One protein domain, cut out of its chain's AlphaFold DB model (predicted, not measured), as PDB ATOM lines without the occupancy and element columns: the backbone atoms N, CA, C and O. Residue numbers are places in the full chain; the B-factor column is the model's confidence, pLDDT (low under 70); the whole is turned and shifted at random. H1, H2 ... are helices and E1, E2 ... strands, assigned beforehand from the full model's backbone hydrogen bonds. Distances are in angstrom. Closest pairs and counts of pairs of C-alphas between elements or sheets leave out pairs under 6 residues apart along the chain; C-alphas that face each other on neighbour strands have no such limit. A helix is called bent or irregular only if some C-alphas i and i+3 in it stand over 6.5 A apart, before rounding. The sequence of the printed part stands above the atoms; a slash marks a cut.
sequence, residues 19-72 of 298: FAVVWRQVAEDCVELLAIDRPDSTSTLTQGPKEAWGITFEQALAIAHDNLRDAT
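AT A GLANCE: This is residues 19 to 72 of the 298 residues of an uncharacterized protein of Xanthomonas translucens pv. translucens DSM 18974 (UniProt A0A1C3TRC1). A small two-stranded hairpin, E1 and E2, has one helix, H1, near it, and long loops make up much of the rest. The first loop, residues 19 to 34, folds back on itself, where residues 24 to 25 pair with residues 31 to 32; the second, residues 45 to 56, goes from the hairpin round to the helix, and residues 66 to 72, of which 66 to 70 belong to H1, stick out. The printed part has 54 residues, with two named strands and one named helix in the order E1, E2, H1, and the sheet E1 - E2 is antiparallel. The class is mixed, helices and strands, with under half of the residues, 22 of 54, in named elements. The whole is only just compact, close to loose, with a radius of gyration of the C-alphas of 11.7 A, and the C-alphas span 29 by 27 by 22 A.

IN THESE COORDINATES: The printed part begins at Phe 19, with its C-alpha at (184.982, 175.287, 348.721), and residues 19 to 34 hold no named element. E1 is residues 35 to 38, with C-alpha 35 at (182.047, 176.885, 330.355), and is 9.7 A long from first to last C-alpha. E2 is residues 41 to 44 and is 10.0 A long. H1 is residues 57 to 70, 20.0 A from first to last C-alpha, and ends with C-alpha 70 at (185.298, 173.884, 315.194). H1 is not bent.

HOW THE PARTS SIT: Before the sheet, residues 24 to 25 and residues 31 to 32 form a short antiparallel pairing. E1 and E2 form a hairpin of antiparallel neighbour strands, with 170 degrees between their N-to-C directions. C-alphas 35 and 44 face each other at 4.2 A, and C-alphas 38 and 41 at 5.0 A. N 36 and O 43 are within hydrogen-bond range at 2.9 A, and so are N 43 and O 36 at 2.8 A. E1 and H1 have 1 pair of C-alphas within 8 A, their closest, those of Ala 35 and Ala 64, at 7.9 A; their centres are 11.7 A apart. In H1 every O i to N i+4 pair is within hydrogen-bond range.

THE WHOLE: The two C-alphas farthest apart are those of Phe 19 and Thr 72, the first and last printed residues, at 34.0 A. The printed part has no cut; it covers residues 19 to 72 of a full chain of 298 residues. The link from E1 to E2 is tight, with 2 residues, and the link from E2 to H1 is long, with 12 residues. The C-alphas of residues 19 to 34 lie 1 to 19 A from the mean of all C-alphas. The mean pLDDT of the printed part is 94.7, and no printed residue is under 70.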
ATOM      1  N   PHE A  19     185.109 174.553 349.975       89.69
ATOM      2  CA  PHE A  19     184.982 175.287 348.721       89.69
ATOM      3  C   PHE A  19     185.679 174.536 347.584       89.69
ATOM      4  O   PHE A  19     186.903 174.550 347.459       89.69
ATOM      5  N   ALA A  20     184.895 173.861 346.742       88.62
ATOM      6  CA  ALA A  20     185.418 173.114 345.604       88.62
ATOM      7  C   ALA A  20     185.400 173.967 344.329       88.62
ATOM      8  O   ALA A  20     184.335 174.380 343.861       88.62
ATOM      9  N   VAL A  21     186.575 174.170 343.732       92.19
ATOM     10  CA  VAL A  21     186.720 174.731 342.384       92.19
ATOM     11  C   VAL A  21     187.622 173.826 341.566       92.19
ATOM     12  O   VAL A  21     188.666 173.385 342.040       92.19
ATOM     13  N   VAL A  22     187.226 173.576 340.324       94.06
ATOM     14  CA  VAL A  22     187.978 172.775 339.365       94.06
ATOM     15  C   VAL A  22     188.454 173.676 338.233       94.06
ATOM     16  O   VAL A  22     187.672 174.391 337.607       94.06
ATOM     17  N   TRP A  23     189.756 173.648 337.984       95.19
ATOM     18  CA  TRP A  23     190.437 174.452 336.977       95.19
ATOM     19  C   TRP A  23     191.706 173.724 336.531       95.19
ATOM     20  O   TRP A  23     192.207 172.846 337.236       95.19
ATOM     21  N   ARG A  24     192.239 174.082 335.359       95.69
ATOM     22  CA  ARG A  24     193.560 173.622 334.909       95.69
ATOM     23  C   ARG A  24     194.541 174.786 334.944       95.69
ATOM     24  O   ARG A  24     194.250 175.859 334.420       95.69
ATOM     25  N   GLN A  25     195.706 174.588 335.559       94.25
ATOM     26  CA  GLN A  25     196.742 175.619 335.574       94.25
ATOM     27  C   GLN A  25     197.278 175.863 334.163       94.25
ATOM     28  O   GLN A  25     197.684 174.915 333.490       94.25
ATOM     29  N   VAL A  26     197.322 177.129 333.744       94.19
ATOM     30  CA  VAL A  26     198.026 177.551 332.523       94.19
ATOM     31  C   VAL A  26     199.356 178.204 332.898       94.19
ATOM     32  O   VAL A  26     200.389 177.868 332.327       94.19
ATOM     33  N   ALA A  27     199.343 179.101 333.887       92.31
ATOM     34  CA  ALA A  27     200.520 179.784 334.419       92.31
ATOM     35  C   ALA A  27     200.308 180.191 335.889       92.31
ATOM     36  O   ALA A  27     199.353 179.748 336.525       92.31
ATOM     37  N   GLU A  28     201.198 181.017 336.443       89.00
ATOM     38  CA  GLU A  28     201.053 181.541 337.812       89.00
ATOM     39  C   GLU A  28     199.832 182.460 337.968       89.00
ATOM     40  O   GLU A  28     199.169 182.400 338.997       89.00
ATOM     41  N   ASP A  29     199.498 183.249 336.938       91.00
ATOM     42  CA  ASP A  29     198.402 184.226 336.955       91.00
ATOM     43  C   ASP A  29     197.256 183.892 335.987       91.00
ATOM     44  O   ASP A  29     196.383 184.721 335.736       91.00
ATOM     45  N   CYS A  30     197.239 182.671 335.442       93.06
ATOM     46  CA  CYS A  30     196.281 182.265 334.421       93.06
ATOM     47  C   CYS A  30     195.842 180.808 334.591       93.06
ATOM     48  O   CYS A  30     196.662 179.901 334.774       93.06
ATOM     49  N   VAL A  31     194.536 180.580 334.479       94.62
ATOM     50  CA  VAL A  31     193.913 179.259 334.582       94.62
ATOM     51  C   VAL A  31     192.898 179.059 333.466       94.62
ATOM     52  O   VAL A  31     192.294 180.008 332.967       94.62
ATOM     53  N   GLU A  32     192.689 177.802 333.107       95.75
ATOM     54  CA  GLU A  32     191.637 177.359 332.211       95.75
ATOM     55  C   GLU A  32     190.432 176.871 333.029       95.75
ATOM     56  O   GLU A  32     190.569 176.083 333.972       95.75
ATOM     57  N   LEU A  33     189.244 177.335 332.640       95.12
ATOM     58  CA  LEU A  33     187.960 176.958 333.225       95.12
ATOM     59  C   LEU A  33     187.044 176.380 332.149       95.12
ATOM     60  O   LEU A  33     187.118 176.754 330.980       95.12
ATOM     61  N   LEU A  34     186.134 175.506 332.571       96.06
ATOM     62  CA  LEU A  34     185.080 174.982 331.714       96.06
ATOM     63  C   LEU A  34     183.908 175.970 331.664       96.06
ATOM     64  O   LEU A  34     183.540 176.555 332.683       96.06
ATOM     65  N   ALA A  35     183.276 176.117 330.502       95.31
ATOM     66  CA  ALA A  35     182.047 176.885 330.355       95.31
ATOM     67  C   ALA A  35     181.048 176.165 329.444       95.31
ATOM     68  O   ALA A  35     181.432 175.445 328.525       95.31
ATOM     69  N   ILE A  36     179.758 176.369 329.706       95.25
ATOM     70  CA  ILE A  36     178.687 176.055 328.762       95.25
ATOM     71  C   ILE A  36     178.311 177.352 328.075       95.25
ATOM     72  O   ILE A  36     177.835 178.273 328.742       95.25
ATOM     73  N   ASP A  37     178.469 177.390 326.761       94.38
ATOM     74  CA  ASP A  37     178.015 178.513 325.961       94.38
ATOM     75  C   ASP A  37     176.663 178.222 325.316       94.38
ATOM     76  O   ASP A  37     176.438 177.151 324.749       94.38
ATOM     77  N   ARG A  38     175.741 179.170 325.442       93.12
ATOM     78  CA  ARG A  38     174.396 179.138 324.868       93.12
ATOM     79  C   ARG A  38     174.200 180.398 324.030       93.12
ATOM     80  O   ARG A  38     174.880 181.388 324.279       93.12
ATOM     81  N   PRO A  39     173.232 180.413 323.096       90.38
ATOM     82  CA  PRO A  39     173.023 181.558 322.209       90.38
ATOM     83  C   PRO A  39     172.868 182.918 322.910       90.38
ATOM     84  O   PRO A  39     173.171 183.945 322.315       90.38
ATOM     85  N   ASP A  40     172.381 182.927 324.150       91.62
ATOM     86  CA  ASP A  40     172.085 184.121 324.942       91.62
ATOM     87  C   ASP A  40     172.910 184.236 326.235       91.62
ATOM     88  O   ASP A  40     172.781 185.224 326.960       91.62
ATOM     89  N   SER A  41     173.720 183.228 326.573       92.31
ATOM     90  CA  SER A  41     174.367 183.155 327.882       92.31
ATOM     91  C   SER A  41     175.558 182.201 327.922       92.31
ATOM     92  O   SER A  41     175.484 181.058 327.483       92.31
ATOM     93  N   THR A  42     176.628 182.626 328.590       93.00
ATOM     94  CA  THR A  42     177.758 181.757 328.931       93.00
ATOM     95  C   THR A  42     177.737 181.464 330.430       93.00
ATOM     96  O   THR A  42     177.621 182.373 331.251       93.00
ATOM     97  N   SER A  43     177.855 180.193 330.812       93.38
ATOM     98  CA  SER A  43     177.921 179.758 332.212       93.38
ATOM     99  C   SER A  43     179.260 179.092 332.503       93.38
ATOM    100  O   SER A  43     179.496 177.971 332.052       93.38
ATOM    101  N   THR A  44     180.111 179.741 333.295       93.25
ATOM    102  CA  THR A  44     181.343 179.129 333.808       93.25
ATOM    103  C   THR A  44     181.006 178.035 334.817       93.25
ATOM    104  O   THR A  44     180.249 178.254 335.761       93.25
ATOM    105  N   LEU A  45     181.581 176.851 334.633       94.31
ATOM    106  CA  LEU A  45     181.419 175.697 335.508       94.31
ATOM    107  C   LEU A  45     182.575 175.631 336.506       94.31
ATOM    108  O   LEU A  45     183.488 174.819 336.370       94.31
ATOM    109  N   THR A  46     182.539 176.496 337.520       92.62
ATOM    110  CA  THR A  46     183.596 176.570 338.544       92.62
ATOM    111  C   THR A  46     183.732 175.284 339.358       92.62
ATOM    112  O   THR A  46     184.831 174.966 339.782       92.62
ATOM    113  N   GLN A  47     182.659 174.505 339.519       92.62
ATOM    114  CA  GLN A  47     182.673 173.198 340.193       92.62
ATOM    115  C   GLN A  47     182.978 172.020 339.244       92.62
ATOM    116  O   GLN A  47     182.908 170.864 339.650       92.62
ATOM    117  N   GLY A  48     183.323 172.293 337.981       93.25
ATOM    118  CA  GLY A  48     183.577 171.268 336.970       93.25
ATOM    119  C   GLY A  48     182.310 170.761 336.257       93.25
ATOM    120  O   GLY A  48     181.241 171.372 336.354       93.25
ATOM    121  N   PRO A  49     182.422 169.678 335.463       94.94
ATOM    122  CA  PRO A  49     181.293 169.116 334.725       94.94
ATOM    123  C   PRO A  49     180.192 168.624 335.670       94.94
ATOM    124  O   PRO A  49     180.456 168.176 336.783       94.94
ATOM    125  N   LYS A  50     178.937 168.665 335.208       93.69
ATOM    126  CA  LYS A  50     177.809 168.147 335.994       93.69
ATOM    127  C   LYS A  50     177.972 166.642 336.198       93.69
ATOM    128  O   LYS A  50     178.170 165.922 335.225       93.69
ATOM    129  N   GLU A  51     177.775 166.164 337.425       92.75
ATOM    130  CA  GLU A  51     177.888 164.738 337.772       92.75
ATOM    131  C   GLU A  51     177.038 163.840 336.855       92.75
ATOM    132  O   GLU A  51     177.509 162.821 336.354       92.75
ATOM    133  N   ALA A  52     175.820 164.283 336.528       96.31
ATOM    134  CA  ALA A  52     174.900 163.577 335.637       96.31
ATOM    135  C   ALA A  52     175.425 163.362 334.202       96.31
ATOM    136  O   ALA A  52     174.848 162.567 333.463       96.31
ATOM    137  N   TRP A  53     176.481 164.063 333.777       96.06
ATOM    138  CA  TRP A  53     177.112 163.835 332.474       96.06
ATOM    139  C   TRP A  53     177.996 162.587 332.454       96.06
ATOM    140  O   TRP A  53     178.278 162.078 331.374       96.06
ATOM    141  N   GLY A  54     178.434 162.090 333.618       97.19
ATOM    142  CA  GLY A  54     179.271 160.891 333.707       97.19
ATOM    143  C   GLY A  54     180.645 161.033 333.040       97.19
ATOM    144  O   GLY A  54     181.212 160.031 332.611       97.19
ATOM    145  N   ILE A  55     181.167 162.260 332.928       97.81
ATOM    146  CA  ILE A  55     182.478 162.560 332.330       97.81
ATOM    147  C   ILE A  55     183.406 163.241 333.333       97.81
ATOM    148  O   ILE A  55     182.967 163.976 334.218       97.81
ATOM    149  N   THR A  56     184.707 163.022 333.172       97.00
ATOM    150  CA  THR A  56     185.738 163.682 333.976       97.00
ATOM    151  C   THR A  56     185.977 165.120 333.514       97.00
ATOM    152  O   THR A  56     185.614 165.507 332.400       97.00
ATOM    153  N   PHE A  57     186.643 165.919 334.352       96.69
ATOM    154  CA  PHE A  57     187.062 167.277 333.987       96.69
ATOM    155  C   PHE A  57     187.940 167.298 332.728       96.69
ATOM    156  O   PHE A  57     187.702 168.089 331.823       96.69
ATOM    157  N   GLU A  58     188.889 166.367 332.617       96.88
ATOM    158  CA  GLU A  58     189.774 166.242 331.454       96.88
ATOM    159  C   GLU A  58     189.006 165.913 330.164       96.88
ATOM    160  O   GLU A  58     189.277 166.498 329.117       96.88
ATOM    161  N   GLN A  59     188.007 165.025 330.240       97.94
ATOM    162  CA  GLN A  59     187.126 164.722 329.107       97.94
ATOM    163  C   GLN A  59     186.285 165.941 328.711       97.94
ATOM    164  O   GLN A  59     186.137 166.223 327.524       97.94
ATOM    165  N   ALA A  60     185.763 166.682 329.690       97.88
ATOM    166  CA  ALA A  60     184.995 167.894 329.435       97.88
ATOM    167  C   ALA A  60     185.847 168.995 328.779       97.88
ATOM    168  O   ALA A  60     185.373 169.653 327.855       97.88
ATOM    169  N   LEU A  61     187.106 169.166 329.203       97.19
ATOM    170  CA  LEU A  61     188.037 170.102 328.568       97.19
ATOM    171  C   LEU A  61     188.398 169.678 327.141       97.19
ATOM    172  O   LEU A  61     188.430 170.531 326.262       97.19
ATOM    173  N   ALA A  62     188.599 168.382 326.882       97.12
ATOM    174  CA  ALA A  62     188.829 167.892 325.522       97.12
ATOM    175  C   ALA A  62     187.646 168.222 324.592       97.12
ATOM    176  O   ALA A  62     187.846 168.789 323.522       97.12
ATOM    177  N   ILE A  63     186.410 167.974 325.044       97.94
ATOM    178  CA  ILE A  63     185.194 168.342 324.300       97.94
ATOM    179  C   ILE A  63     185.116 169.863 324.090       97.94
ATOM    180  O   ILE A  63     184.779 170.325 323.003       97.94
ATOM    181  N   ALA A  64     185.435 170.661 325.114       97.69
ATOM    182  CA  ALA A  64     185.433 172.118 325.003       97.69
ATOM    183  C   ALA A  64     186.488 172.635 324.010       97.69
ATOM    184  O   ALA A  64     186.209 173.569 323.260       97.69
ATOM    185  N   HIS A  65     187.673 172.018 323.963       97.38
ATOM    186  CA  HIS A  65     188.718 172.332 322.983       97.38
ATOM    187  C   HIS A  65     188.282 172.004 321.561       97.38
ATOM    188  O   HIS A  65     188.514 172.817 320.669       97.38
ATOM    189  N   ASP A  66     187.637 170.856 321.353       97.81
ATOM    190  CA  ASP A  66     187.110 170.468 320.043       97.81
ATOM    191  C   ASP A  66     186.005 171.435 319.589       97.81
ATOM    192  O   ASP A  66     186.067 171.965 318.480       97.81
ATOM    193  N   ASN A  67     185.074 171.795 320.479       97.44
ATOM    194  CA  ASN A  67     184.045 172.799 320.188       97.44
ATOM    195  C   ASN A  67     184.652 174.166 319.828       97.44
ATOM    196  O   ASN A  67     184.240 174.802 318.857       97.44
ATOM    197  N   LEU A  68     185.646 174.626 320.599       97.38
ATOM    198  CA  LEU A  68     186.339 175.887 320.332       97.38
ATOM    199  C   LEU A  68     187.060 175.845 318.981       97.38
ATOM    200  O   LEU A  68     187.047 176.827 318.239       97.38
ATOM    201  N   ARG A  69     187.682 174.713 318.651       96.75
ATOM    202  CA  ARG A  69     188.385 174.484 317.388       96.75
ATOM    203  C   ARG A  69     187.446 174.545 316.191       96.75
ATOM    204  O   ARG A  69     187.753 175.267 315.243       96.75
ATOM    205  N   ASP A  70     186.308 173.866 316.255       96.06
ATOM    206  CA  ASP A  70     185.298 173.884 315.194       96.06
ATOM    207  C   ASP A  70     184.722 175.295 314.982       96.06
ATOM    208  O   ASP A  70     184.436 175.700 313.855       96.06
ATOM    209  N   ALA A  71     184.637 176.089 316.055       93.88
ATOM    210  CA  ALA A  71     184.215 177.488 316.024       93.88
ATOM    211  C   ALA A  71     185.344 178.488 315.681       93.88
ATOM    212  O   ALA A  71     185.154 179.701 315.792       93.88
ATOM    213  N   THR A  72     186.539 178.029 315.286       96.19
ATOM    214  CA  THR A  72     187.702 178.898 315.029       96.19
ATOM    215  C   THR A  72     188.055 178.974 313.537       96.19
ATOM    216  O   THR A  72     188.923 178.240 313.060       96.19
TER     217      THR A  72